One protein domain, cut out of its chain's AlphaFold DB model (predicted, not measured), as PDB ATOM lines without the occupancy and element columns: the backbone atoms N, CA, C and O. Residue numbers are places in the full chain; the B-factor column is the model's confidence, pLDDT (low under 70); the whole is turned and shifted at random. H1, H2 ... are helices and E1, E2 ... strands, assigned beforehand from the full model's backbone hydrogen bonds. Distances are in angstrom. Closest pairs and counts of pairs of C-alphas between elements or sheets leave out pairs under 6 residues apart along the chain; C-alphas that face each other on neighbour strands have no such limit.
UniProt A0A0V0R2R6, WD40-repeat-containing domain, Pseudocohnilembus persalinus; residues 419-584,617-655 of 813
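This is residues 419 to 584 and 617 to 655 of the 813 residues of the protein "WD40-repeat-containing domain" of Pseudocohnilembus persalinus (UniProt A0A0V0R2R6). The domain is a fan of four small antiparallel sheets, face to face in turn like blades of an open, incomplete propeller, with E1, E5, E9 and E13 along the fan's inner side. Helix H2 packs on the second sheet over E6, while residues 422 to 427 of H1 stick out free of the sheets. The printed part has 205 residues, with two named helices and fifteen named strands in the order H1, E1, H2, then E2 to E15. The sheets run E1-E2-E3-E4, E5-E6-E7-E8, E9-E10-E11-E12 and E13-E14-E15. The class is mostly strand, and the whole is compact, with a radius of gyration of the C-alphas of 17.3 A and spans of 49 by 43 by 38 A.

The sheet of E5, residues 495 to 500, E6, 509 to 516, E7, 519 to 528, and E8, 531 to 541, is strongly twisted and a meander, each strand the antiparallel neighbour of the one before. In its hairpin E7 and E8, N 522 and O 538 are within hydrogen-bond range at 2.8 A. H2, residues 443 to 450, is on this sheet at a height of 9.0 A, over E6 and along the strands, at 22 degrees to E6 on the local plane; their closest C-alphas are those of Leu 445 and Val 510, 7.1 A apart. The sheets form a stack, face to face in turn. E5's sheet faces that of E1, 435 to 440, E2, 455 to 461, E3, 464 to 470, and E4, 475 to 482; the closest C-alphas of E1 and E5 are those of Met 439 and Ser 496, 6.7 A apart. Between the antiparallel neighbours E1 and E2, N 439 and O 458 are within hydrogen-bond range at 2.9 A. E5's sheet also faces that of E9, 546 to 553, E10, 556 to 561, E11, 564 to 572, and E12, 620 to 624; the closest C-alphas of E5 and E9 are those of Ser 496 and Ala 550, 5.1 A apart. E11 bends by 72 degrees at residue 567; its N 570 and O 621 of E12 are within hydrogen-bond range at 3.1 A. E9's sheet in turn faces E13, 633 to 637, E14, 640 to 644, and E15, 649 to 654; the closest C-alphas of E9 and E13 are those of Ile 552 and Thr 637, 6.5 A apart. H1, residues 422 to 431, is not on any of these sheets. In H1 and H2 every O i to N i+4 pair is within hydrogen-bond range.

H1 begins at C-alpha 422, (59.432, 150.074, 137.590). E8 is 31.0 A long and E7 28.1 A. E15 ends at C-alpha 654, (19.958, 166.815, 122.505).

The C-alphas farthest apart, of Glu 529 and Gln 647, are 52.1 A apart. Residues 585 to 616 are not printed, and C-alphas 584 and 617 are 25.9 A apart across this cut. The link E4 to E5 is long, with 12 residues. Mean pLDDT of the printed part is 75.1; 63 residues are under 70, among them 419 to 433 and 617 to 639.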
ATOM      1  N   VAL A 419      52.892 156.037 137.368       50.03
ATOM      2  CA  VAL A 419      51.638 155.299 137.116       50.03
ATOM      3  C   VAL A 419      51.923 153.809 136.893       50.03
ATOM      4  O   VAL A 419      51.051 152.960 137.069       50.03
ATOM      5  N   PHE A 420      53.170 153.495 136.561       51.78
ATOM      6  CA  PHE A 420      53.681 152.163 136.334       51.78
ATOM      7  C   PHE A 420      54.747 151.870 137.385       51.78
ATOM      8  O   PHE A 420      55.707 152.626 137.493       51.78
ATOM      9  N   ASN A 421      54.635 150.762 138.125       47.22
ATOM     10  CA  ASN A 421      55.777 150.290 138.918       47.22
ATOM     11  C   ASN A 421      56.997 150.090 137.991       47.22
ATOM     12  O   ASN A 421      56.797 149.851 136.805       47.22
ATOM     13  N   GLN A 422      58.243 150.160 138.468       45.19
ATOM     14  CA  GLN A 422      59.432 150.074 137.590       45.19
ATOM     15  C   GLN A 422      59.396 148.913 136.572       45.19
ATOM     16  O   GLN A 422      59.795 149.091 135.425       45.19
ATOM     17  N   GLN A 423      58.843 147.751 136.933       48.16
ATOM     18  CA  GLN A 423      58.701 146.609 136.018       48.16
ATOM     19  C   GLN A 423      57.640 146.830 134.928       48.16
ATOM     20  O   GLN A 423      57.848 146.469 133.769       48.16
ATOM     21  N   GLN A 424      56.506 147.440 135.274       50.78
ATOM     22  CA  GLN A 424      55.495 147.894 134.329       50.78
ATOM     23  C   GLN A 424      56.064 149.037 133.497       50.78
ATOM     24  O   GLN A 424      55.974 148.968 132.284       50.78
ATOM     25  N   ALA A 425      56.729 150.026 134.093       47.19
ATOM     26  CA  ALA A 425      57.353 151.138 133.391       47.19
ATOM     27  C   ALA A 425      58.325 150.613 132.336       47.19
ATOM     28  O   ALA A 425      58.253 151.045 131.199       47.19
ATOM     29  N   GLU A 426      59.147 149.608 132.642       48.19
ATOM     30  CA  GLU A 426      60.008 148.942 131.660       48.19
ATOM     31  C   GLU A 426      59.229 148.192 130.566       48.19
ATOM     32  O   GLU A 426      59.626 148.224 129.401       48.19
ATOM     33  N   GLN A 427      58.113 147.533 130.892       49.56
ATOM     34  CA  GLN A 427      57.233 146.900 129.898       49.56
ATOM     35  C   GLN A 427      56.497 147.930 129.018       49.56
ATOM     36  O   GLN A 427      56.393 147.731 127.808       49.56
ATOM     37  N   TYR A 428      56.046 149.054 129.578       51.06
ATOM     38  CA  TYR A 428      55.400 150.169 128.878       51.06
ATOM     39  C   TYR A 428      56.412 150.971 128.046       51.06
ATOM     40  O   TYR A 428      56.146 151.272 126.883       51.06
ATOM     41  N   LEU A 429      57.613 151.219 128.579       47.25
ATOM     42  CA  LEU A 429      58.756 151.813 127.875       47.25
ATOM     43  C   LEU A 429      59.213 150.926 126.714       47.25
ATOM     44  O   LEU A 429      59.617 151.449 125.677       47.25
ATOM     45  N   LYS A 430      59.104 149.595 126.844       44.59
ATOM     46  CA  LYS A 430      59.287 148.656 125.722       44.59
ATOM     47  C   LYS A 430      58.146 148.730 124.707       44.59
ATOM     48  O   LYS A 430      58.387 148.496 123.526       44.59
ATOM     49  N   MET A 431      56.926 149.053 125.137       50.66
ATOM     50  CA  MET A 431      55.765 149.133 124.252       50.66
ATOM     51  C   MET A 431      55.627 150.473 123.514       50.66
ATOM     52  O   MET A 431      55.020 150.447 122.449       50.66
ATOM     53  N   LYS A 432      56.183 151.601 123.998       54.25
ATOM     54  CA  LYS A 432      56.126 152.948 123.360       54.25
ATOM     55  C   LYS A 432      54.805 153.230 122.616       54.25
ATOM     56  O   LYS A 432      54.805 153.768 121.507       54.25
ATOM     57  N   GLN A 433      53.666 152.810 123.165       64.69
ATOM     58  CA  GLN A 433      52.388 153.038 122.495       64.69
ATOM     59  C   GLN A 433      51.893 154.415 122.905       64.69
ATOM     60  O   GLN A 433      51.711 154.690 124.087       64.69
ATOM     61  N   LYS A 434      51.710 155.282 121.907       71.19
ATOM     62  CA  LYS A 434      51.137 156.614 122.085       71.19
ATOM     63  C   LYS A 434      49.743 156.471 122.707       71.19
ATOM     64  O   LYS A 434      48.921 155.721 122.174       71.19
ATOM     65  N   ILE A 435      49.504 157.171 123.815       75.81
ATOM     66  CA  ILE A 435      48.163 157.322 124.387       75.81
ATOM     67  C   ILE A 435      47.305 158.061 123.365       75.81
ATOM     68  O   ILE A 435      47.750 159.037 122.756       75.81
ATOM     69  N   THR A 436      46.101 157.556 123.140       80.25
ATOM     70  CA  THR A 436      45.189 158.088 122.129       80.25
ATOM     71  C   THR A 436      44.029 158.862 122.726       80.25
ATOM     72  O   THR A 436      43.493 159.727 122.043       80.25
ATOM     73  N   ASP A 437      43.641 158.547 123.963       82.12
ATOM     74  CA  ASP A 437      42.536 159.193 124.670       82.12
ATOM     75  C   ASP A 437      42.674 158.977 126.189       82.12
ATOM     76  O   ASP A 437      43.220 157.957 126.627       82.12
ATOM     77  N   ILE A 438      42.183 159.917 126.997       84.44
ATOM     78  CA  ILE A 438      42.144 159.831 128.465       84.44
ATOM     79  C   ILE A 438      40.852 160.460 128.965       84.44
ATOM     80  O   ILE A 438      40.529 161.594 128.607       84.44
ATOM     81  N   MET A 439      40.176 159.777 129.892       87.69
ATOM     82  CA  MET A 439      38.966 160.302 130.516       87.69
ATOM     83  C   MET A 439      38.873 159.991 132.010       87.69
ATOM     84  O   MET A 439      39.029 158.847 132.446       87.69
ATOM     85  N   LEU A 440      38.540 161.017 132.797       87.31
ATOM     86  CA  LEU A 440      38.230 160.889 134.219       87.31
ATOM     87  C   LEU A 440      36.744 160.602 134.429       87.31
ATOM     88  O   LEU A 440      35.888 161.252 133.824       87.31
ATOM     89  N   ILE A 441      36.423 159.695 135.348       88.06
ATOM     90  CA  ILE A 441      35.041 159.532 135.801       88.06
ATOM     91  C   ILE A 441      34.558 160.796 136.531       88.06
ATOM     92  O   ILE A 441      35.269 161.394 137.345       88.06
ATOM     93  N   SER A 442      33.314 161.199 136.272       81.12
ATOM     94  CA  SER A 442      32.708 162.330 136.975       81.12
ATOM     95  C   SER A 442      32.497 162.022 138.461       81.12
ATOM     96  O   SER A 442      31.941 160.981 138.814       81.12
ATOM     97  N   LYS A 443      32.842 162.981 139.333       79.44
ATOM     98  CA  LYS A 443      32.534 162.939 140.777       79.44
ATOM     99  C   LYS A 443      31.041 162.713 141.042       79.44
ATOM    100  O   LYS A 443      30.686 162.038 142.002       79.44
ATOM    101  N   ASN A 444      30.172 163.243 140.177       80.50
ATOM    102  CA  ASN A 444      28.724 163.083 140.314       80.50
ATOM    103  C   ASN A 444      28.304 161.628 140.080       80.50
ATOM    104  O   ASN A 444      27.440 161.131 140.792       80.50
ATOM    105  N   LEU A 445      28.938 160.933 139.128       82.50
ATOM    106  CA  LEU A 445      28.672 159.515 138.880       82.50
ATOM    107  C   LEU A 445      29.138 158.662 140.062       82.50
ATOM    108  O   LEU A 445      28.368 157.849 140.566       82.50
ATOM    109  N   THR A 446      30.363 158.867 140.555       84.06
ATOM    110  CA  THR A 446      30.867 158.052 141.674       84.06
ATOM    111  C   THR A 446      30.076 158.283 142.959       84.06
ATOM    112  O   THR A 446      29.682 157.318 143.616       84.06
ATOM    113  N   GLN A 447      29.743 159.541 143.265       84.00
ATOM    114  CA  GLN A 447      28.918 159.881 144.423       84.00
ATOM    115  C   GLN A 447      27.495 159.311 144.309       84.00
ATOM    116  O   GLN A 447      27.000 158.756 145.286       84.00
ATOM    117  N   LYS A 448      26.859 159.402 143.130       83.38
ATOM    118  CA  LYS A 448      25.495 158.897 142.890       83.38
ATOM    119  C   LYS A 448      25.381 157.387 143.106       83.38
ATOM    120  O   LYS A 448      24.412 156.947 143.711       83.38
ATOM    121  N   TYR A 449      26.342 156.603 142.614       82.19
ATOM    122  CA  TYR A 449      26.204 155.140 142.569       82.19
ATOM    123  C   TYR A 449      26.926 154.388 143.684       82.19
ATOM    124  O   TYR A 449      26.545 153.262 143.992       82.19
ATOM    125  N   PHE A 450      27.954 154.981 144.290       83.50
ATOM    126  CA  PHE A 450      28.769 154.286 145.288       83.50
ATOM    127  C   PHE A 450      28.765 154.963 146.655       83.50
ATOM    128  O   PHE A 450      29.365 154.431 147.586       83.50
ATOM    129  N   GLY A 451      28.177 156.161 146.787       79.88
ATOM    130  CA  GLY A 451      28.224 156.957 148.022       79.88
ATOM    131  C   GLY A 451      29.638 157.384 148.450       79.88
ATOM    132  O   GLY A 451      29.801 158.092 149.438       79.88
ATOM    133  N   LYS A 452      30.670 156.986 147.696       77.62
ATOM    134  CA  LYS A 452      32.084 157.267 147.936       77.62
ATOM    135  C   LYS A 452      32.629 158.130 146.805       77.62
ATOM    136  O   LYS A 452      32.262 157.980 145.640       77.62
ATOM    137  N   ARG A 453      33.558 159.020 147.149       76.38
ATOM    138  CA  ARG A 453      34.296 159.829 146.177       76.38
ATOM    139  C   ARG A 453      35.637 159.168 145.904       76.38
ATOM    140  O   ARG A 453      36.554 159.269 146.709       76.38
ATOM    141  N   PHE A 454      35.750 158.517 144.757       82.44
ATOM    142  CA  PHE A 454      37.022 158.044 144.221       82.44
ATOM    143  C   PHE A 454      37.229 158.586 142.804       82.44
ATOM    144  O   PHE A 454      36.288 159.048 142.153       82.44
ATOM    145  N   LYS A 455      38.482 158.565 142.352       84.94
ATOM    146  CA  LYS A 455      38.920 159.090 141.057       84.94
ATOM    147  C   LYS A 455      39.372 157.913 140.186       84.94
ATOM    148  O   LYS A 455      40.363 157.267 140.513       84.94
ATOM    149  N   LEU A 456      38.647 157.635 139.102       88.94
ATOM    150  CA  LEU A 456      39.058 156.667 138.079       88.94
ATOM    151  C   LEU A 456      39.491 157.365 136.805       88.94
ATOM    152  O   LEU A 456      38.788 158.251 136.321       88.94
ATOM    153  N   LEU A 457      40.609 156.904 136.259       88.81
ATOM    154  CA  LEU A 457      41.198 157.381 135.019       88.81
ATOM    155  C   LEU A 457      41.192 156.252 133.993       88.81
ATOM    156  O   LEU A 457      41.877 155.252 134.189       88.81
ATOM    157  N   GLY A 458      40.431 156.410 132.915       89.88
ATOM    158  CA  GLY A 458      40.557 155.568 131.728       89.88
ATOM    159  C   GLY A 458      41.648 156.125 130.820       89.88
ATOM    160  O   GLY A 458      41.661 157.327 130.568       89.88
ATOM    161  N   VAL A 459      42.544 155.268 130.336       87.12
ATOM    162  CA  VAL A 459      43.637 155.612 129.416       87.12
ATOM    163  C   VAL A 459      43.592 154.653 128.236       87.12
ATOM    164  O   VAL A 459      43.702 153.438 128.406       87.12
ATOM    165  N   ALA A 460      43.417 155.189 127.035       88.88
ATOM    166  CA  ALA A 460      43.295 154.409 125.816       88.88
ATOM    167  C   ALA A 460      44.601 154.407 125.015       88.88
ATOM    168  O   ALA A 460      45.258 155.434 124.839       88.88
ATOM    169  N   TYR A 461      44.942 153.239 124.482       86.50
ATOM    170  CA  TYR A 461      46.071 152.995 123.592       86.50
ATOM    171  C   TYR A 461      45.578 152.276 122.343       86.50
ATOM    172  O   TYR A 461      44.580 151.561 122.373       86.50
ATOM    173  N   LYS A 462      46.345 152.325 121.251       86.81
ATOM    174  CA  LYS A 462      45.970 151.695 119.967       86.81
ATOM    175  C   LYS A 462      45.485 150.231 120.063       86.81
ATOM    176  O   LYS A 462      44.718 149.773 119.211       86.81
ATOM    177  N   ASN A 463      45.960 149.468 121.052       87.25
ATOM    178  CA  ASN A 463      45.656 148.042 121.195       87.25
ATOM    179  C   ASN A 463      45.038 147.637 122.541       87.25
ATOM    180  O   ASN A 463      44.769 146.451 122.725       87.25
ATOM    181  N   TYR A 464      44.843 148.550 123.490       89.31
ATOM    182  CA  TYR A 464      44.249 148.236 124.790       89.31
ATOM    183  C   TYR A 464      43.786 149.507 125.502       89.31
ATOM    184  O   TYR A 464      44.156 150.612 125.120       89.31
ATOM    185  N   VAL A 465      42.973 149.343 126.536       91.12
ATOM    186  CA  VAL A 465      42.521 150.407 127.427       91.12
ATOM    187  C   VAL A 465      42.808 149.991 128.858       91.12
ATOM    188  O   VAL A 465      42.472 148.876 129.252       91.12
ATOM    189  N   ASP A 466      43.394 150.889 129.630       89.19
ATOM    190  CA  ASP A 466      43.662 150.704 131.049       89.19
ATOM    191  C   ASP A 466      42.760 151.601 131.885       89.19
ATOM    192  O   ASP A 466      42.401 152.706 131.477       89.19
ATOM    193  N   ILE A 467      42.412 151.137 133.081       90.12
ATOM    194  CA  ILE A 467      41.685 151.927 134.067       90.12
ATOM    195  C   ILE A 467      42.465 151.930 135.373       90.12
ATOM    196  O   ILE A 467      42.741 150.879 135.961       90.12
ATOM    197  N   PHE A 468      42.781 153.132 135.838       86.19
ATOM    198  CA  PHE A 468      43.531 153.381 137.057       86.19
ATOM    199  C   PHE A 468      42.631 153.962 138.144       86.19
ATOM    200  O   PHE A 468      41.827 154.860 137.892       86.19
ATOM    201  N   LEU A 469      42.822 153.491 139.373       86.44
ATOM    202  CA  LEU A 469      42.355 154.144 140.587       86.44
ATOM    203  C   LEU A 469      43.408 155.156 141.039       86.44
ATOM    204  O   LEU A 469      44.522 154.766 141.390       86.44
ATOM    205  N   ILE A 470      43.049 156.439 141.045       82.56
ATOM    206  CA  ILE A 470      43.902 157.510 141.563       82.56
ATOM    207  C   ILE A 470      43.690 157.598 143.076       82.56
ATOM    208  O   ILE A 470      42.614 157.976 143.552       82.56
ATOM    209  N   LEU A 471      44.734 157.253 143.820       78.38
ATOM    210  CA  LEU A 471      44.840 157.396 145.268       78.38
ATOM    211  C   LEU A 471      45.617 158.671 145.609       78.38
ATOM    212  O   LEU A 471      46.175 159.339 144.739       78.38
ATOM    213  N   GLN A 472      45.668 159.021 146.896       71.44
ATOM    214  CA  GLN A 472      46.302 160.265 147.327       71.44
ATOM    215  C   GLN A 472      47.771 160.364 146.914       71.44
ATOM    216  O   GLN A 472      48.168 161.464 146.576       71.44
ATOM    217  N   ASN A 473      48.532 159.263 146.869       67.62
ATOM    218  CA  ASN A 473      49.971 159.267 146.547       67.62
ATOM    219  C   ASN A 473      50.365 158.231 145.475       67.62
ATOM    220  O   ASN A 473      51.544 157.942 145.294       67.62
ATOM    221  N   SER A 474      49.400 157.594 144.812       68.88
ATOM    222  CA  SER A 474      49.682 156.543 143.829       68.88
ATOM    223  C   SER A 474      48.534 156.365 142.844       68.88
ATOM    224  O   SER A 474      47.397 156.746 143.117       68.88
ATOM    225  N   CYS A 475      48.828 155.749 141.704       72.75
ATOM    226  CA  CYS A 475      47.824 155.244 140.777       72.75
ATOM    227  C   CYS A 475      47.920 153.720 140.745       72.75
ATOM    228  O   CYS A 475      49.001 153.172 140.542       72.75
ATOM    229  N   LYS A 476      46.799 153.025 140.947       80.81
ATOM    230  CA  LYS A 476      46.730 151.558 140.873       80.81
ATOM    231  C   LYS A 476      45.979 151.155 139.611       80.81
ATOM    232  O   LYS A 476      44.821 151.532 139.459       80.81
ATOM    233  N   LEU A 477      46.600 150.374 138.729       83.62
ATOM    234  CA  LEU A 477      45.888 149.719 137.628       83.62
ATOM    235  C   LEU A 477      44.876 148.729 138.220       83.62
ATOM    236  O   LEU A 477      45.266 147.805 138.935       83.62
ATOM    237  N   ILE A 478      43.589 148.935 137.944       86.94
ATOM    238  CA  ILE A 478      42.504 148.081 138.456       86.94
ATOM    239  C   ILE A 478      41.830 147.267 137.353       86.94
ATOM    240  O   ILE A 478      41.194 146.257 137.644       86.94
ATOM    241  N   PHE A 479      41.979 147.673 136.091       88.75
ATOM    242  CA  PHE A 479      41.414 146.946 134.962       88.75
ATOM    243  C   PHE A 479      42.171 147.235 133.670       88.75
ATOM    244  O   PHE A 479      42.593 148.363 133.435       88.75
ATOM    245  N   GLN A 480      42.312 146.211 132.829       89.12
ATOM    246  CA  GLN A 480      42.879 146.322 131.490       89.12
ATOM    247  C   GLN A 480      41.996 145.569 130.499       89.12
ATOM    248  O   GLN A 480      41.683 144.390 130.682       89.12
ATOM    249  N   PHE A 481      41.654 146.240 129.407       89.31
ATOM    250  CA  PHE A 481      40.868 145.714 128.306       89.31
ATOM    251  C   PHE A 481      41.703 145.684 127.029       89.31
ATOM    252  O   PHE A 481      42.030 146.722 126.458       89.31
ATOM    253  N   LYS A 482      42.079 144.490 126.568       89.12
ATOM    254  CA  LYS A 482      42.885 144.326 125.350       89.12
ATOM    255  C   LYS A 482      41.988 144.288 124.121       89.12
ATOM    256  O   LYS A 482      40.989 143.573 124.121       89.12
ATOM    257  N   LYS A 483      42.391 144.985 123.053       89.31
ATOM    258  CA  LYS A 483      41.726 144.919 121.749       89.31
ATOM    259  C   LYS A 483      41.654 143.456 121.291       89.31
ATOM    260  O   LYS A 483      42.706 142.813 121.177       89.31
ATOM    261  N   PRO A 484      40.455 142.925 121.006       86.81
ATOM    262  CA  PRO A 484      40.317 141.579 120.473       86.81
ATOM    263  C   PRO A 484      41.098 141.393 119.166       86.81
ATOM    264  O   PRO A 484      41.110 142.268 118.302       86.81
ATOM    265  N   LYS A 485      41.748 140.233 119.007       86.06
ATOM    266  CA  LYS A 485      42.669 139.960 117.884       86.06
ATOM    267  C   LYS A 485      42.002 140.010 116.507       86.06
ATOM    268  O   LYS A 485      42.678 140.301 115.526       86.06
ATOM    269  N   PHE A 486      40.704 139.720 116.437       83.94
ATOM    270  CA  PHE A 486      39.933 139.768 115.194       83.94
ATOM    271  C   PHE A 486      39.663 141.204 114.715       83.94
ATOM    272  O   PHE A 486      39.319 141.403 113.555       83.94
ATOM    273  N   ILE A 487      39.842 142.219 115.571       87.12
ATOM    274  CA  ILE A 487      39.627 143.616 115.194       87.12
ATOM    275  C   ILE A 487      40.880 144.164 114.513       87.12
ATOM    276  O   ILE A 487      41.864 144.544 115.158       87.12
ATOM    277  N   GLN A 488      40.809 144.254 113.190       85.75
ATOM    278  CA  GLN A 488      41.842 144.849 112.353       85.75
ATOM    279  C   GLN A 488      41.456 146.286 112.003       85.75
ATOM    280  O   GLN A 488      40.800 146.546 111.004       85.75
ATOM    281  N   THR A 489      41.860 147.234 112.845       84.44
ATOM    282  CA  THR A 489      41.667 148.668 112.590       84.44
ATOM    283  C   THR A 489      42.937 149.445 112.907       84.44
ATOM    284  O   THR A 489      43.712 149.082 113.806       84.44
ATOM    285  N   GLN A 490      43.157 150.509 112.139       85.06
ATOM    286  CA  GLN A 490      44.217 151.480 112.393       85.06
ATOM    287  C   GLN A 490      43.730 152.680 113.204       85.06
ATOM    288  O   GLN A 490      44.578 153.438 113.679       85.06
ATOM    289  N   LEU A 491      42.412 152.831 113.371       86.75
ATOM    290  CA  LEU A 491      41.832 153.921 114.137       86.75
ATOM    291  C   LEU A 491      42.165 153.792 115.621       86.75
ATOM    292  O   LEU A 491      42.336 152.697 116.166       86.75
ATOM    293  N   ASN A 492      42.262 154.952 116.255       88.00
ATOM    294  CA  ASN A 492      42.448 155.058 117.688       88.00
ATOM    295  C   ASN A 492      41.143 154.690 118.408       88.00
ATOM    296  O   ASN A 492      40.074 155.063 117.925       88.00
ATOM    297  N   PRO A 493      41.202 153.985 119.548       91.12
ATOM    298  CA  PRO A 493      40.018 153.783 120.368       91.12
ATOM    299  C   PRO A 493      39.516 155.095 120.968       91.12
ATOM    300  O   PRO A 493      40.307 155.991 121.270       91.12
ATOM    301  N   CYS A 494      38.211 155.149 121.215       90.88
ATOM    302  CA  CYS A 494      37.572 156.184 122.020       90.88
ATOM    303  C   CYS A 494      37.129 155.577 123.345       90.88
ATOM    304  O   CYS A 494      36.715 154.411 123.384       90.88
ATOM    305  N   ILE A 495      37.184 156.365 124.416       93.31
ATOM    306  CA  ILE A 495      36.704 155.934 125.729       93.31
ATOM    307  C   ILE A 495      35.708 156.930 126.311       93.31
ATOM    308  O   ILE A 495      35.816 158.136 126.107       93.31
ATOM    309  N   SER A 496      34.715 156.430 127.047       92.88
ATOM    310  CA  SER A 496      33.739 157.295 127.708       92.88
ATOM    311  C   SER A 496      33.170 156.699 128.992       92.88
ATOM    312  O   SER A 496      32.903 155.503 129.063       92.88
ATOM    313  N   TRP A 497      32.950 157.532 130.009       91.81
ATOM    314  CA  TRP A 497      32.212 157.156 131.218       91.81
ATOM    315  C   TRP A 497      30.773 157.654 131.135       91.81
ATOM    316  O   TRP A 497      30.539 158.814 130.798       91.81
ATOM    317  N   GLY A 498      29.822 156.820 131.536       88.75
ATOM    318  CA  GLY A 498      28.421 157.215 131.640       88.75
ATOM    319  C   GLY A 498      27.666 156.363 132.641       88.75
ATOM    320  O   GLY A 498      28.180 155.360 133.141       88.75
ATOM    321  N   ASP A 499      26.441 156.768 132.954       83.81
ATOM    322  CA  ASP A 499      25.461 155.832 133.480       83.81
ATOM    323  C   ASP A 499      24.690 155.150 132.349       83.81
ATOM    324  O   ASP A 499      24.651 155.618 131.211       83.81
ATOM    325  N   GLY A 500      24.162 153.968 132.648       76.75
ATOM    326  CA  GLY A 500      23.479 153.124 131.682       76.75
ATOM    327  C   GLY A 500      22.737 151.978 132.336       76.75
ATOM    328  O   GLY A 500      22.853 151.727 133.534       76.75
ATOM    329  N   GLN A 501      21.976 151.254 131.524       73.50
ATOM    330  CA  GLN A 501      21.325 150.018 131.928       73.50
ATOM    331  C   GLN A 501      21.569 148.950 130.875       73.50
ATOM    332  O   GLN A 501      21.312 149.152 129.685       73.50
ATOM    333  N   PHE A 502      22.013 147.779 131.323       69.19
ATOM    334  CA  PHE A 502      21.934 146.580 130.507       69.19
ATOM    335  C   PHE A 502      20.578 145.913 130.728       69.19
ATOM    336  O   PHE A 502      20.209 145.680 131.875       69.19
ATOM    337  N   ARG A 503      19.871 145.618 129.627       59.19
ATOM    338  CA  ARG A 503      18.591 144.881 129.518       59.19
ATOM    339  C   ARG A 503      17.895 144.514 130.850       59.19
ATOM    340  O   ARG A 503      18.384 143.669 131.593       59.19
ATOM    341  N   LEU A 504      16.676 145.028 131.050       47.72
ATOM    342  CA  LEU A 504      15.665 144.575 132.034       47.72
ATOM    343  C   LEU A 504      16.058 144.614 133.524       47.72
ATOM    344  O   LEU A 504      15.255 144.214 134.366       47.72
ATOM    345  N   LYS A 505      17.248 145.103 133.890       53.88
ATOM    346  CA  LYS A 505      17.542 145.450 135.283       53.88
ATOM    347  C   LYS A 505      17.107 146.884 135.560       53.88
ATOM    348  O   LYS A 505      17.577 147.809 134.910       53.88
ATOM    349  N   ASN A 506      16.251 147.052 136.567       54.06
ATOM    350  CA  ASN A 506      15.679 148.350 136.936       54.06
ATOM    351  C   ASN A 506      16.701 149.326 137.547       54.06
ATOM    352  O   ASN A 506      16.418 150.515 137.644       54.06
ATOM    353  N   SER A 507      17.885 148.863 137.959       63.38
ATOM    354  CA  SER A 507      18.899 149.724 138.570       63.38
ATOM    355  C   SER A 507      19.868 150.267 137.515       63.38
ATOM    356  O   SER A 507      20.534 149.459 136.861       63.38
ATOM    357  N   PRO A 508      19.992 151.595 137.346       70.38
ATOM    358  CA  PRO A 508      21.060 152.173 136.543       70.38
ATOM    359  C   PRO A 508      22.442 151.879 137.150       70.38
ATOM    360  O   PRO A 508      22.586 151.689 138.359       70.38
ATOM    361  N   GLU A 509      23.452 151.785 136.290       82.62
ATOM    362  CA  GLU A 509      24.803 151.313 136.605       82.62
ATOM    363  C   GLU A 509      25.847 152.259 135.997       82.62
ATOM    364  O   GLU A 509      25.581 152.926 134.999       82.62
ATOM    365  N   VAL A 510      27.050 152.299 136.577       88.88
ATOM    366  CA  VAL A 510      28.185 153.025 135.987       88.88
ATOM    367  C   VAL A 510      28.833 152.154 134.922       88.88
ATOM    368  O   VAL A 510      29.283 151.040 135.208       88.88
ATOM    369  N   LEU A 511      28.892 152.673 133.699       90.75
ATOM    370  CA  LEU A 511      29.424 151.986 132.532       90.75
ATOM    371  C   LEU A 511      30.661 152.702 131.992       90.75
ATOM    372  O   LEU A 511      30.739 153.932 131.951       90.75
ATOM    373  N   PHE A 512      31.613 151.898 131.537       93.56
ATOM    374  CA  PHE A 512      32.775 152.334 130.786       93.56
ATOM    375  C   PHE A 512      32.648 151.875 129.336       93.56
ATOM    376  O   PHE A 512      32.602 150.675 129.062       93.56
ATOM    377  N   LEU A 513      32.575 152.832 128.420       94.25
ATOM    378  CA  LEU A 513      32.587 152.622 126.980       94.25
ATOM    379  C   LEU A 513      34.025 152.614 126.473       94.25
ATOM    380  O   LEU A 513      34.797 153.520 126.774       94.25
ATOM    381  N   SER A 514      34.345 151.630 125.641       94.56
ATOM    382  CA  SER A 514      35.550 151.607 124.813       94.56
ATOM    383  C   SER A 514      35.196 151.164 123.398       94.56
ATOM    384  O   SER A 514      34.472 150.178 123.242       94.56
ATOM    385  N   SER A 515      35.710 151.841 122.374       93.81
ATOM    386  CA  SER A 515      35.531 151.445 120.972       93.81
ATOM    387  C   SER A 515      36.831 150.943 120.344       93.81
ATOM    388  O   SER A 515      37.912 151.432 120.649       93.81
ATOM    389  N   PHE A 516      36.732 149.968 119.440       92.75
ATOM    390  CA  PHE A 516      37.830 149.526 118.580       92.75
ATOM    391  C   PHE A 516      37.294 149.234 117.177       92.75
ATOM    392  O   PHE A 516      36.570 148.257 116.973       92.75
ATOM    393  N   GLY A 517      37.667 150.061 116.195       91.62
ATOM    394  CA  GLY A 517      37.158 149.937 114.826       91.62
ATOM    395  C   GLY A 517      35.641 150.076 114.835       91.62
ATOM    396  O   GLY A 517      35.120 151.010 115.432       91.62
ATOM    397  N   LYS A 518      34.917 149.128 114.248       90.62
ATOM    398  CA  LYS A 518      33.445 149.100 114.274       90.62
ATOM    399  C   LYS A 518      32.799 148.582 115.569       90.62
ATOM    400  O   LYS A 518      31.576 148.552 115.665       90.62
ATOM    401  N   TYR A 519      33.579 148.138 116.555       92.19
ATOM    402  CA  TYR A 519      33.051 147.517 117.773       92.19
ATOM    403  C   TYR A 519      33.016 148.509 118.932       92.19
ATOM    404  O   TYR A 519      34.013 149.173 119.216       92.19
ATOM    405  N   MET A 520      31.896 148.558 119.648       93.06
ATOM    406  CA  MET A 520      31.780 149.210 120.950       93.06
ATOM    407  C   MET A 520      31.653 148.163 122.041       93.06
ATOM    408  O   MET A 520      30.912 147.198 121.882       93.06
ATOM    409  N   PHE A 521      32.319 148.400 123.163       92.25
ATOM    410  CA  PHE A 521      32.257 147.565 124.350       92.25
ATOM    411  C   PHE A 521      31.842 148.412 125.543       92.25
ATOM    412  O   PHE A 521      32.418 149.471 125.786       92.25
ATOM    413  N   LEU A 522      30.865 147.925 126.295       92.25
ATOM    414  CA  LEU A 522      30.460 148.481 127.577       92.25
ATOM    415  C   LEU A 522      30.905 147.538 128.682       92.25
ATOM    416  O   LEU A 522      30.494 146.380 128.715       92.25
ATOM    417  N   THR A 523      31.723 148.050 129.591       90.69
ATOM    418  CA  THR A 523      32.166 147.340 130.791       90.69
ATOM    419  C   THR A 523      31.472 147.936 132.005       90.69
ATOM    420  O   THR A 523      31.481 149.153 132.199       90.69
ATOM    421  N   ARG A 524      30.869 147.091 132.840       88.56
ATOM    422  CA  ARG A 524      30.211 147.528 134.072       88.56
ATOM    423  C   ARG A 524      31.230 147.755 135.180       88.56
ATOM    424  O   ARG A 524      32.040 146.870 135.448       88.56
ATOM    425  N   LEU A 525      31.099 148.867 135.895       88.62
ATOM    426  CA  LEU A 525      31.778 149.093 137.168       88.62
ATOM    427  C   LEU A 525      30.845 148.762 138.341       88.62
ATOM    428  O   LEU A 525      29.713 149.246 138.405       88.62
ATOM    429  N   GLN A 526      31.324 147.958 139.288       84.44
ATOM    430  CA  GLN A 526      30.640 147.668 140.549       84.44
ATOM    431  C   GLN A 526      31.590 147.797 141.732       84.44
ATOM    432  O   GLN A 526      32.797 147.642 141.581       84.44
ATOM    433  N   VAL A 527      31.026 148.033 142.914       81.38
ATOM    434  CA  VAL A 527      31.728 147.835 144.183       81.38
ATOM    435  C   VAL A 527      31.259 146.503 144.760       81.38
ATOM    436  O   VAL A 527      30.053 146.297 144.913       81.38
ATOM    437  N   TYR A 528      32.196 145.606 145.040       77.25
ATOM    438  CA  TYR A 528      31.963 144.328 145.705       77.25
ATOM    439  C   TYR A 528      32.908 144.236 146.900       77.25
ATOM    440  O   TYR A 528      34.107 144.387 146.714       77.25
ATOM    441  N   GLU A 529      32.373 144.045 148.110       76.81
ATOM    442  CA  GLU A 529      33.179 143.933 149.345       76.81
ATOM    443  C   GLU A 529      34.213 145.069 149.506       76.81
ATOM    444  O   GLU A 529      35.368 144.842 149.837       76.81
ATOM    445  N   ASP A 530      33.797 146.310 149.222       74.06
ATOM    446  CA  ASP A 530      34.649 147.513 149.208       74.06
ATOM    447  C   ASP A 530      35.745 147.573 148.124       74.06
ATOM    448  O   ASP A 530      36.441 148.588 148.019       74.06
ATOM    449  N   GLU A 531      35.835 146.580 147.240       78.75
ATOM    450  CA  GLU A 531      36.709 146.593 146.067       78.75
ATOM    451  C   GLU A 531      35.963 146.985 144.784       78.75
ATOM    452  O   GLU A 531      34.793 146.663 144.573       78.75
ATOM    453  N   LEU A 532      36.653 147.701 143.892       83.69
ATOM    454  CA  LEU A 532      36.125 148.028 142.569       83.69
ATOM    455  C   LEU A 532      36.337 146.847 141.628       83.69
ATOM    456  O   LEU A 532      37.472 146.504 141.301       83.69
ATOM    457  N   ALA A 533      35.240 146.279 141.144       82.69
ATOM    458  CA  ALA A 533      35.244 145.171 140.211       82.69
ATOM    459  C   ALA A 533      34.646 145.589 138.865       82.69
ATOM    460  O   ALA A 533      33.573 146.199 138.786       82.69
ATOM    461  N   PHE A 534      35.345 145.230 137.789       82.38
ATOM    462  CA  PHE A 534      34.855 145.382 136.425       82.38
ATOM    463  C   PHE A 534      34.272 144.057 135.967       82.38
ATOM    464  O   PHE A 534      34.970 143.050 135.854       82.38
ATOM    465  N   HIS A 535      32.972 144.063 135.712       73.06
ATOM    466  CA  HIS A 535      32.231 142.876 135.320       73.06
ATOM    467  C   HIS A 535      31.578 143.085 133.964       73.06
ATOM    468  O   HIS A 535      31.281 144.211 133.586       73.06
ATOM    469  N   LYS A 536      31.281 141.968 133.288       65.12
ATOM    470  CA  LYS A 536      30.362 141.866 132.145       65.12
ATOM    471  C   LYS A 536      30.634 142.878 131.034       65.12
ATOM    472  O   LYS A 536      30.235 144.036 131.103       65.12
ATOM    473  N   GLN A 537      31.235 142.387 129.962       75.38
ATOM    474  CA  GLN A 537      31.302 143.137 128.721       75.38
ATOM    475  C   GLN A 537      30.039 142.866 127.921       75.38
ATOM    476  O   GLN A 537      29.601 141.722 127.791       75.38
ATOM    477  N   ALA A 538      29.422 143.937 127.451       86.56
ATOM    478  CA  ALA A 538      28.455 143.865 126.380       86.56
ATOM    479  C   ALA A 538      29.044 144.564 125.161       86.56
ATOM    480  O   ALA A 538      29.820 145.508 125.311       86.56
ATOM    481  N   TYR A 539      28.676 144.122 123.968       89.00
ATOM    482  CA  TYR A 539      29.189 144.678 122.730       89.00
ATOM    483  C   TYR A 539      28.065 145.142 121.808       89.00
ATOM    484  O   TYR A 539      26.923 144.692 121.892       89.00
ATOM    485  N   PHE A 540      28.412 146.067 120.924       88.31
ATOM    486  CA  PHE A 540      27.574 146.504 119.818       88.31
ATOM    487  C   PHE A 540      28.449 146.686 118.581       88.31
ATOM    488  O   PHE A 540      29.559 147.215 118.677       88.31
ATOM    489  N   ILE A 541      27.960 146.237 117.425       88.50
ATOM    490  CA  ILE A 541      28.696 146.286 116.159       88.50
ATOM    491  C   ILE A 541      28.065 147.352 115.267       88.50
ATOM    492  O   ILE A 541      26.924 147.224 114.820       88.50
ATOM    493  N   MET A 542      28.830 148.404 114.989       84.94
ATOM    494  CA  MET A 542      28.474 149.400 113.987       84.94
ATOM    495  C   MET A 542      28.698 148.832 112.578       84.94
ATOM    496  O   MET A 542      29.566 147.980 112.381       84.94
ATOM    497  N   PRO A 543      27.967 149.318 111.563       79.94
ATOM    498  CA  PRO A 543      28.200 148.900 110.181       79.94
ATOM    499  C   PRO A 543      29.593 149.298 109.673       79.94
ATOM    500  O   PRO A 543      30.086 148.724 108.705       79.94
ATOM    501  N   LYS A 544      30.222 150.298 110.303       86.81
ATOM    502  CA  LYS A 544      31.481 150.903 109.868       86.81
ATOM    503  C   LYS A 544      32.349 151.290 111.055       86.81
ATOM    504  O   LYS A 544      31.895 151.287 112.199       86.81
ATOM    505  N   ASP A 545      33.596 151.620 110.757       89.50
ATOM    506  CA  ASP A 545      34.598 151.988 111.746       89.50
ATOM    507  C   ASP A 545      34.224 153.281 112.487       89.50
ATOM    508  O   ASP A 545      33.784 154.266 111.890       89.50
ATOM    509  N   ILE A 546      34.383 153.260 113.808       89.81
ATOM    510  CA  ILE A 546      34.003 154.343 114.713       89.81
ATOM    511  C   ILE A 546      35.163 155.326 114.818       89.81
ATOM    512  O   ILE A 546      36.276 154.950 115.183       89.81
ATOM    513  N   LEU A 547      34.879 156.593 114.529       86.62
ATOM    514  CA  LEU A 547      35.807 157.706 114.718       86.62
ATOM    515  C   LEU A 547      35.695 158.310 116.119       86.62
ATOM    516  O   LEU A 547      36.698 158.716 116.697       86.62
ATOM    517  N   TYR A 548      34.469 158.397 116.638       86.94
ATOM    518  CA  TYR A 548      34.180 158.975 117.944       86.94
ATOM    519  C   TYR A 548      32.984 158.278 118.581       86.94
ATOM    520  O   TYR A 548      31.991 158.029 117.896       86.94
ATOM    521  N   ALA A 549      33.056 157.986 119.879       89.50
ATOM    522  CA  ALA A 549      31.907 157.510 120.636       89.50
ATOM    523  C   ALA A 549      31.941 158.000 122.085       89.50
ATOM    524  O   ALA A 549      32.965 157.872 122.755       89.50
ATOM    525  N   ALA A 550      30.821 158.534 122.573       89.50
ATOM    526  CA  ALA A 550      30.716 159.019 123.945       89.50
ATOM    527  C   ALA A 550      29.283 159.018 124.486       89.50
ATOM    528  O   ALA A 550      28.320 159.141 123.729       89.50
ATOM    529  N   PHE A 551      29.138 158.912 125.806       87.19
ATOM    530  CA  PHE A 551      27.846 159.080 126.469       87.19
ATOM    531  C   PHE A 551      27.390 160.540 126.409       87.19
ATOM    532  O   PHE A 551      28.085 161.433 126.883       87.19
ATOM    533  N   ILE A 552      26.192 160.775 125.875       81.75
ATOM    534  CA  ILE A 552      25.549 162.103 125.874       81.75
ATOM    535  C   ILE A 552      24.361 162.182 126.839       81.75
ATOM    536  O   ILE A 552      23.968 163.276 127.245       81.75
ATOM    537  N   ASP A 553      23.821 161.029 127.236       79.06
ATOM    538  CA  ASP A 553      22.825 160.864 128.296       79.06
ATOM    539  C   ASP A 553      23.027 159.492 128.968       79.06
ATOM    540  O   ASP A 553      23.744 158.625 128.466       79.06
ATOM    541  N   SER A 554      22.325 159.283 130.071       77.44
ATOM    542  CA  SER A 554      22.284 158.120 130.953       77.44
ATOM    543  C   SER A 554      21.928 156.777 130.329       77.44
ATOM    544  O   SER A 554      21.851 155.778 131.034       77.44
ATOM    545  N   SER A 555      21.660 156.708 129.030       77.94
ATOM    546  CA  SER A 555      21.548 155.450 128.282       77.94
ATOM    547  C   SER A 555      21.810 155.628 126.791       77.94
ATOM    548  O   SER A 555      21.510 154.729 126.005       77.94
ATOM    549  N   ILE A 556      22.365 156.772 126.388       82.19
ATOM    550  CA  ILE A 556      22.471 157.162 124.986       82.19
ATOM    551  C   ILE A 556      23.919 157.503 124.680       82.19
ATOM    552  O   ILE A 556      24.524 158.390 125.287       82.19
ATOM    553  N   ILE A 557      24.454 156.777 123.708       86.12
ATOM    554  CA  ILE A 557      25.811 156.916 123.213       86.12
ATOM    555  C   ILE A 557      25.731 157.590 121.851       86.12
ATOM    556  O   ILE A 557      25.059 157.097 120.946       86.12
ATOM    557  N   LEU A 558      26.419 158.713 121.714       86.88
ATOM    558  CA  LEU A 558      26.669 159.357 120.437       86.88
ATOM    559  C   LEU A 558      27.836 158.661 119.747       86.88
ATOM    560  O   LEU A 558      28.849 158.397 120.386       86.88
ATOM    561  N   VAL A 559      27.697 158.389 118.453       85.75
ATOM    562  CA  VAL A 559      28.673 157.683 117.622       85.75
ATOM    563  C   VAL A 559      28.850 158.409 116.289       85.75
ATOM    564  O   VAL A 559      27.880 158.772 115.625       85.75
ATOM    565  N   ILE A 560      30.097 158.588 115.870       83.06
ATOM    566  CA  ILE A 560      30.475 159.167 114.576       83.06
ATOM    567  C   ILE A 560      31.311 158.136 113.834       83.06
ATOM    568  O   ILE A 560      32.245 157.563 114.397       83.06
ATOM    569  N   LEU A 561      30.960 157.887 112.575       84.25
ATOM    570  CA  LEU A 561      31.608 156.883 111.735       84.25
ATOM    571  C   LEU A 561      32.689 157.528 110.864       84.25
ATOM    572  O   LEU A 561      32.537 158.659 110.403       84.25
ATOM    573  N   ALA A 562      33.783 156.806 110.631       82.81
ATOM    574  CA  ALA A 562      34.981 157.326 109.975       82.81
ATOM    575  C   ALA A 562      34.759 157.777 108.526       82.81
ATOM    576  O   ALA A 562      35.393 158.723 108.069       82.81
ATOM    577  N   ASP A 563      33.851 157.129 107.804       77.25
ATOM    578  CA  ASP A 563      33.544 157.445 106.409       77.25
ATOM    579  C   ASP A 563      32.281 158.303 106.247       77.25
ATOM    580  O   ASP A 563      31.908 158.661 105.132       77.25
ATOM    581  N   ASN A 564      31.626 158.639 107.360       70.38
ATOM    582  CA  ASN A 564      30.471 159.516 107.373       70.38
ATOM    583  C   ASN A 564      30.496 160.424 108.601       70.38
ATOM    584  O   ASN A 564      29.600 160.406 109.443       70.38
ATOM    585  N   ILE A 565      31.543 161.251 108.669       67.88
ATOM    586  CA  ILE A 565      31.749 162.277 109.708       67.88
ATOM    587  C   ILE A 565      30.547 163.233 109.804       67.88
ATOM    588  O   ILE A 565      30.284 163.854 110.830       67.88
ATOM    589  N   ASN A 566      29.780 163.290 108.724       61.53
ATOM    590  CA  ASN A 566      28.593 164.098 108.550       61.53
ATOM    591  C   ASN A 566      27.341 163.568 109.241       61.53
ATOM    592  O   ASN A 566      26.318 164.256 109.280       61.53
ATOM    593  N   GLN A 567      27.410 162.335 109.736       67.19
ATOM    594  CA  GLN A 567      26.310 161.670 110.393       67.19
ATOM    595  C   GLN A 567      26.613 161.430 111.860       67.19
ATOM    596  O   GLN A 567      27.572 160.748 112.228       67.19
ATOM    597  N   ILE A 568      25.708 161.930 112.690       72.25
ATOM    598  CA  ILE A 568      25.655 161.578 114.101       72.25
ATOM    599  C   ILE A 568      24.713 160.388 114.236       72.25
ATOM    600  O   ILE A 568      23.570 160.438 113.780       72.25
ATOM    601  N   ASN A 569      25.213 159.323 114.853       77.38
ATOM    602  CA  ASN A 569      24.486 158.097 115.135       77.38
ATOM    603  C   ASN A 569      24.240 158.028 116.642       77.38
ATOM    604  O   ASN A 569      25.188 158.175 117.409       77.38
ATOM    605  N   LEU A 570      23.009 157.786 117.090       80.56
ATOM    606  CA  LEU A 570      22.756 157.497 118.506       80.56
ATOM    607  C   LEU A 570      22.471 156.020 118.725       80.56
ATOM    608  O   LEU A 570      21.648 155.431 118.026       80.56
ATOM    609  N   VAL A 571      23.117 155.450 119.737       83.25
ATOM    610  CA  VAL A 571      22.969 154.053 120.136       83.25
ATOM    611  C   VAL A 571      22.524 153.999 121.590       83.25
ATOM    612  O   VAL A 571      23.183 154.527 122.484       83.25
ATOM    613  N   HIS A 572      21.393 153.343 121.835       82.62
ATOM    614  CA  HIS A 572      20.914 153.111 123.193       82.62
ATOM    615  C   HIS A 572      21.636 151.913 123.827       82.62
ATOM    616  O   HIS A 572      21.775 150.861 123.199       82.62
ATOM    617  N   THR A 573      22.018 152.019 125.099       83.62
ATOM    618  CA  THR A 573      22.738 150.965 125.853       83.62
ATOM    619  C   THR A 573      22.007 149.617 125.879       83.62
ATOM    620  O   THR A 573      22.632 148.562 125.936       83.62
ATOM    621  N   HIS A 574      20.677 149.625 125.755       78.19
ATOM    622  CA  HIS A 574      19.863 148.402 125.714       78.19
ATOM    623  C   HIS A 574      20.090 147.526 124.473       78.19
ATOM    624  O   HIS A 574      19.714 146.350 124.496       78.19
ATOM    625  N   TYR A 575      20.655 148.083 123.400       80.19
ATOM    626  CA  TYR A 575      20.930 147.331 122.175       80.19
ATOM    627  C   TYR A 575      22.222 146.522 122.241       80.19
ATOM    628  O   TYR A 575      22.460 145.705 121.358       80.19
ATOM    629  N   PHE A 576      23.028 146.700 123.287       85.44
ATOM    630  CA  PHE A 576      24.242 145.921 123.473       85.44
ATOM    631  C   PHE A 576      23.909 144.465 123.831       85.44
ATOM    632  O   PHE A 576      22.976 144.174 124.592       85.44
ATOM    633  N   GLU A 577      24.687 143.545 123.273       83.62
ATOM    634  CA  GLU A 577      24.603 142.109 123.523       83.62
ATOM    635  C   GLU A 577      25.645 141.698 124.558       83.62
ATOM    636  O   GLU A 577      26.782 142.151 124.506       83.62
ATOM    637  N   PHE A 578      25.280 140.849 125.518       82.25
ATOM    638  CA  PHE A 578      26.224 140.388 126.536       82.25
ATOM    639  C   PHE A 578      27.239 139.393 125.964       82.25
ATOM    640  O   PHE A 578      26.861 138.483 125.230       82.25
ATOM    641  N   GLY A 579      28.491 139.506 126.407       76.56
ATOM    642  CA  GLY A 579      29.586 138.598 126.067       76.56
ATOM    643  C   GLY A 579      30.572 139.195 125.067       76.56
ATOM    644  O   GLY A 579      30.661 140.412 124.904       76.56
ATOM    645  N   PHE A 580      31.319 138.314 124.409       70.62
ATOM    646  CA  PHE A 580      32.110 138.614 123.221       70.62
ATOM    647  C   PHE A 580      31.612 137.759 122.057       70.62
ATOM    648  O   PHE A 580      31.118 136.655 122.287       70.62
ATOM    649  N   PRO A 581      31.808 138.198 120.807       65.56
ATOM    650  CA  PRO A 581      31.742 137.282 119.684       65.56
ATOM    651  C   PRO A 581      32.974 136.359 119.755       65.56
ATOM    652  O   PRO A 581      34.078 136.737 119.362       65.56
ATOM    653  N   GLU A 582      32.819 135.182 120.363       56.81
ATOM    654  CA  GLU A 582      33.937 134.289 120.714       56.81
ATOM    655  C   GLU A 582      34.470 133.473 119.519       56.81
ATOM    656  O   GLU A 582      35.620 133.037 119.559       56.81
ATOM    657  N   ASN A 583      33.703 133.326 118.427       58.78
ATOM    658  CA  ASN A 583      34.086 132.508 117.268       58.78
ATOM    659  C   ASN A 583      34.086 133.284 115.944       58.78
ATOM    660  O   ASN A 583      33.168 134.054 115.662       58.78
ATOM    661  N   GLN A 584      35.071 132.990 115.085       53.28
ATOM    662  CA  GLN A 584      35.183 133.542 113.729       53.28
ATOM    663  C   GLN A 584      33.922 133.257 112.891       53.28
ATOM    664  O   GLN A 584      33.471 134.138 112.188       53.28
ATOM    665  N   GLU A 617      18.051 150.773 111.008       38.84
ATOM    666  CA  GLU A 617      17.275 152.024 110.987       38.84
ATOM    667  C   GLU A 617      16.391 152.206 112.232       38.84
ATOM    668  O   GLU A 617      16.000 153.322 112.569       38.84
ATOM    669  N   GLN A 618      16.064 151.119 112.940       37.50
ATOM    670  CA  GLN A 618      15.300 151.178 114.191       37.50
ATOM    671  C   GLN A 618      16.182 151.412 115.428       37.50
ATOM    672  O   GLN A 618      15.700 151.966 116.420       37.50
ATOM    673  N   ASN A 619      17.456 151.006 115.383       36.97
ATOM    674  CA  ASN A 619      18.355 151.022 116.544       36.97
ATOM    675  C   ASN A 619      19.420 152.121 116.494       36.97
ATOM    676  O   ASN A 619      20.010 152.436 117.529       36.97
ATOM    677  N   ILE A 620      19.648 152.696 115.313       43.09
ATOM    678  CA  ILE A 620      20.554 153.812 115.086       43.09
ATOM    679  C   ILE A 620      19.742 154.944 114.476       43.09
ATOM    680  O   ILE A 620      19.244 154.832 113.358       43.09
ATOM    681  N   CYS A 621      19.624 156.049 115.201       46.94
ATOM    682  CA  CYS A 621      19.070 157.255 114.610       46.94
ATOM    683  C   CYS A 621      20.196 158.070 113.968       46.94
ATOM    684  O   CYS A 621      21.182 158.388 114.638       46.94
ATOM    685  N   GLN A 622      20.044 158.363 112.674       44.91
ATOM    686  CA  GLN A 622      20.995 159.116 111.862       44.91
ATOM    687  C   GLN A 622      20.533 160.558 111.686       44.91
ATOM    688  O   GLN A 622      19.377 160.816 111.349       44.91
ATOM    689  N   ILE A 623      21.458 161.497 111.853       47.00
ATOM    690  CA  ILE A 623      21.218 162.920 111.602       47.00
ATOM    691  C   ILE A 623      22.137 163.326 110.464       47.00
ATOM    692  O   ILE A 623      23.355 163.309 110.612       47.00
ATOM    693  N   TYR A 624      21.548 163.626 109.309       43.44
ATOM    694  CA  TYR A 624      22.279 164.060 108.128       43.44
ATOM    695  C   TYR A 624      22.543 165.555 108.215       43.44
ATOM    696  O   TYR A 624      21.604 166.341 108.138       43.44
ATOM    697  N   ASN A 625      23.813 165.937 108.273       44.84
ATOM    698  CA  ASN A 625      24.226 167.302 107.986       44.84
ATOM    699  C   ASN A 625      25.211 167.290 106.815       44.84
ATOM    700  O   ASN A 625      26.088 166.439 106.729       44.84
ATOM    701  N   GLN A 626      25.065 168.211 105.868       39.34
ATOM    702  CA  GLN A 626      25.982 168.315 104.733       39.34
ATOM    703  C   GLN A 626      27.285 168.990 105.192       39.34
ATOM    704  O   GLN A 626      27.379 170.213 105.153       39.34
ATOM    705  N   PHE A 627      28.294 168.232 105.635       44.06
ATOM    706  CA  PHE A 627      29.628 168.793 105.894       44.06
ATOM    707  C   PHE A 627      30.657 168.357 104.840       44.06
ATOM    708  O   PHE A 627      30.570 167.299 104.223       44.06
ATOM    709  N   GLN A 628      31.656 169.199 104.607       39.88
ATOM    710  CA  GLN A 628      32.878 168.810 103.907       39.88
ATOM    711  C   GLN A 628      33.896 168.419 104.992       39.88
ATOM    712  O   GLN A 628      34.132 169.225 105.902       39.88
ATOM    713  N   PRO A 629      34.454 167.196 104.977       37.41
ATOM    714  CA  PRO A 629      35.321 166.728 106.047       37.41
ATOM    715  C   PRO A 629      36.726 167.315 105.884       37.41
ATOM    716  O   PRO A 629      37.489 166.912 105.010       37.41
ATOM    717  N   ILE A 630      37.088 168.247 106.762       44.72
ATOM    718  CA  ILE A 630      38.482 168.615 107.028       44.72
ATOM    719  C   ILE A 630      38.638 168.613 108.549       44.72
ATOM    720  O   ILE A 630      37.805 169.220 109.217       44.72
ATOM    721  N   LYS A 631      39.649 167.880 109.055       53.62
ATOM    722  CA  LYS A 631      40.052 167.723 110.473       53.62
ATOM    723  C   LYS A 631      39.000 168.224 111.478       53.62
ATOM    724  O   LYS A 631      39.048 169.359 111.938       53.62
ATOM    725  N   SER A 632      38.044 167.364 111.800       59.09
ATOM    726  CA  SER A 632      36.967 167.699 112.727       59.09
ATOM    727  C   SER A 632      37.368 167.428 114.175       59.09
ATOM    728  O   SER A 632      37.929 166.374 114.476       59.09
ATOM    729  N   ILE A 633      37.031 168.352 115.074       65.38
ATOM    730  CA  ILE A 633      37.180 168.189 116.520       65.38
ATOM    731  C   ILE A 633      35.799 168.097 117.151       65.38
ATOM    732  O   ILE A 633      34.884 168.856 116.829       65.38
ATOM    733  N   PHE A 634      35.673 167.151 118.075       69.81
ATOM    734  CA  PHE A 634      34.435 166.845 118.767       69.81
ATOM    735  C   PHE A 634      34.616 167.071 120.260       69.81
ATOM    736  O   PHE A 634      35.608 166.646 120.853       69.81
ATOM    737  N   THR A 635      33.629 167.701 120.884       68.12
ATOM    738  CA  THR A 635      33.467 167.651 122.335       68.12
ATOM    739  C   THR A 635      31.993 167.505 122.674       68.12
ATOM    740  O   THR A 635      31.117 167.807 121.864       68.12
ATOM    741  N   HIS A 636      31.702 166.997 123.861       69.12
ATOM    742  CA  HIS A 636      30.335 166.821 124.321       69.12
ATOM    743  C   HIS A 636      30.222 167.198 125.791       69.12
ATOM    744  O   HIS A 636      31.182 167.143 126.563       69.12
ATOM    745  N   THR A 637      29.008 167.552 126.175       69.50
ATOM    746  CA  THR A 637      28.562 167.561 127.562       69.50
ATOM    747  C   THR A 637      27.398 166.590 127.700       69.50
ATOM    748  O   THR A 637      26.878 166.076 126.707       69.50
ATOM    749  N   GLN A 638      26.944 166.360 128.932       66.44
ATOM    750  CA  GLN A 638      25.612 165.795 129.133       66.44
ATOM    751  C   GLN A 638      24.634 166.715 128.384       66.44
ATOM    752  O   GLN A 638      24.590 167.905 128.683       66.44
ATOM    753  N   GLN A 639      23.921 166.186 127.388       68.06
ATOM    754  CA  GLN A 639      22.910 166.863 126.557       68.06
ATOM    755  C   GLN A 639      23.372 167.733 125.379       68.06
ATOM    756  O   GLN A 639      22.521 168.094 124.576       68.06
ATOM    757  N   GLN A 640      24.651 168.065 125.198       70.38
ATOM    758  CA  GLN A 640      25.069 168.889 124.051       70.38
ATOM    759  C   GLN A 640      26.272 168.295 123.342       70.38
ATOM    760  O   GLN A 640      27.219 167.811 123.960       70.38
ATOM    761  N   PHE A 641      26.222 168.358 122.022       73.94
ATOM    762  CA  PHE A 641      27.297 167.962 121.139       73.94
ATOM    763  C   PHE A 641      27.839 169.201 120.445       73.94
ATOM    764  O   PHE A 641      27.077 170.022 119.935       73.94
ATOM    765  N   ILE A 642      29.158 169.331 120.449       70.94
ATOM    766  CA  ILE A 642      29.862 170.417 119.790       70.94
ATOM    767  C   ILE A 642      30.780 169.794 118.756       70.94
ATOM    768  O   ILE A 642      31.649 168.973 119.062       70.94
ATOM    769  N   TYR A 643      30.576 170.232 117.527       72.25
ATOM    770  CA  TYR A 643      31.383 169.889 116.382       72.25
ATOM    771  C   TYR A 643      32.046 171.144 115.853       72.25
ATOM    772  O   TYR A 643      31.393 172.161 115.628       72.25
ATOM    773  N   LEU A 644      33.343 171.042 115.628       66.56
ATOM    774  CA  LEU A 644      34.115 172.066 114.964       66.56
ATOM    775  C   LEU A 644      34.813 171.437 113.770       66.56
ATOM    776  O   LEU A 644      35.537 170.452 113.915       66.56
ATOM    777  N   ASN A 645      34.610 172.011 112.594       62.84
ATOM    778  CA  ASN A 645      35.522 171.817 111.474       62.84
ATOM    779  C   ASN A 645      36.265 173.127 111.200       62.84
ATOM    780  O   ASN A 645      35.982 174.150 111.816       62.84
ATOM    781  N   ASN A 646      37.199 173.115 110.253       58.59
ATOM    782  CA  ASN A 646      38.012 174.294 109.943       58.59
ATOM    783  C   ASN A 646      37.213 175.568 109.580       58.59
ATOM    784  O   ASN A 646      37.809 176.635 109.518       58.59
ATOM    785  N   GLN A 647      35.907 175.475 109.301       57.09
ATOM    786  CA  GLN A 647      35.097 176.591 108.796       57.09
ATOM    787  C   GLN A 647      33.826 176.876 109.600       57.09
ATOM    788  O   GLN A 647      33.269 177.954 109.452       57.09
ATOM    789  N   ASN A 648      33.342 175.941 110.417       58.50
ATOM    790  CA  ASN A 648      32.035 176.015 111.056       58.50
ATOM    791  C   ASN A 648      32.052 175.380 112.448       58.50
ATOM    792  O   ASN A 648      32.561 174.271 112.643       58.50
ATOM    793  N   PHE A 649      31.374 176.046 113.379       64.12
ATOM    794  CA  PHE A 649      30.878 175.454 114.612       64.12
ATOM    795  C   PHE A 649      29.454 174.950 114.390       64.12
ATOM    796  O   PHE A 649      28.604 175.677 113.874       64.12
ATOM    797  N   LEU A 650      29.196 173.719 114.822       66.88
ATOM    798  CA  LEU A 650      27.857 173.205 115.063       66.88
ATOM    799  C   LEU A 650      27.733 172.911 116.551       66.88
ATOM    800  O   LEU A 650      28.513 172.140 117.114       66.88
ATOM    801  N   ILE A 651      26.687 173.460 117.151       66.25
ATOM    802  CA  ILE A 651      26.214 173.012 118.453       66.25
ATOM    803  C   ILE A 651      24.856 172.384 118.249       66.25
ATOM    804  O   ILE A 651      23.985 172.932 117.577       66.25
ATOM    805  N   ALA A 652      24.712 171.197 118.807       69.50
ATOM    806  CA  ALA A 652      23.506 170.419 118.713       69.50
ATOM    807  C   ALA A 652      23.075 170.053 120.134       69.50
ATOM    808  O   ALA A 652      23.786 169.340 120.848       69.50
ATOM    809  N   GLU A 653      21.932 170.582 120.571       71.12
ATOM    810  CA  GLU A 653      21.371 170.274 121.884       71.12
ATOM    811  C   GLU A 653      20.408 169.104 121.783       71.12
ATOM    812  O   GLU A 653      19.415 169.132 121.053       71.12
ATOM    813  N   PHE A 654      20.733 168.034 122.493       73.50
ATOM    814  CA  PHE A 654      19.958 166.815 122.505       73.50
ATOM    815  C   PHE A 654      18.584 167.084 123.123       73.50
ATOM    816  O   PHE A 654      18.474 167.428 124.304       73.50
ATOM    817  N   MET A 655      17.535 166.944 122.307       78.31
ATOM    818  CA  MET A 655      16.182 167.316 122.702       78.31
ATOM    819  C   MET A 655      15.711 166.492 123.894       78.31
ATOM    820  O   MET A 655      15.679 165.260 123.869       78.31
TER     821      MET A 655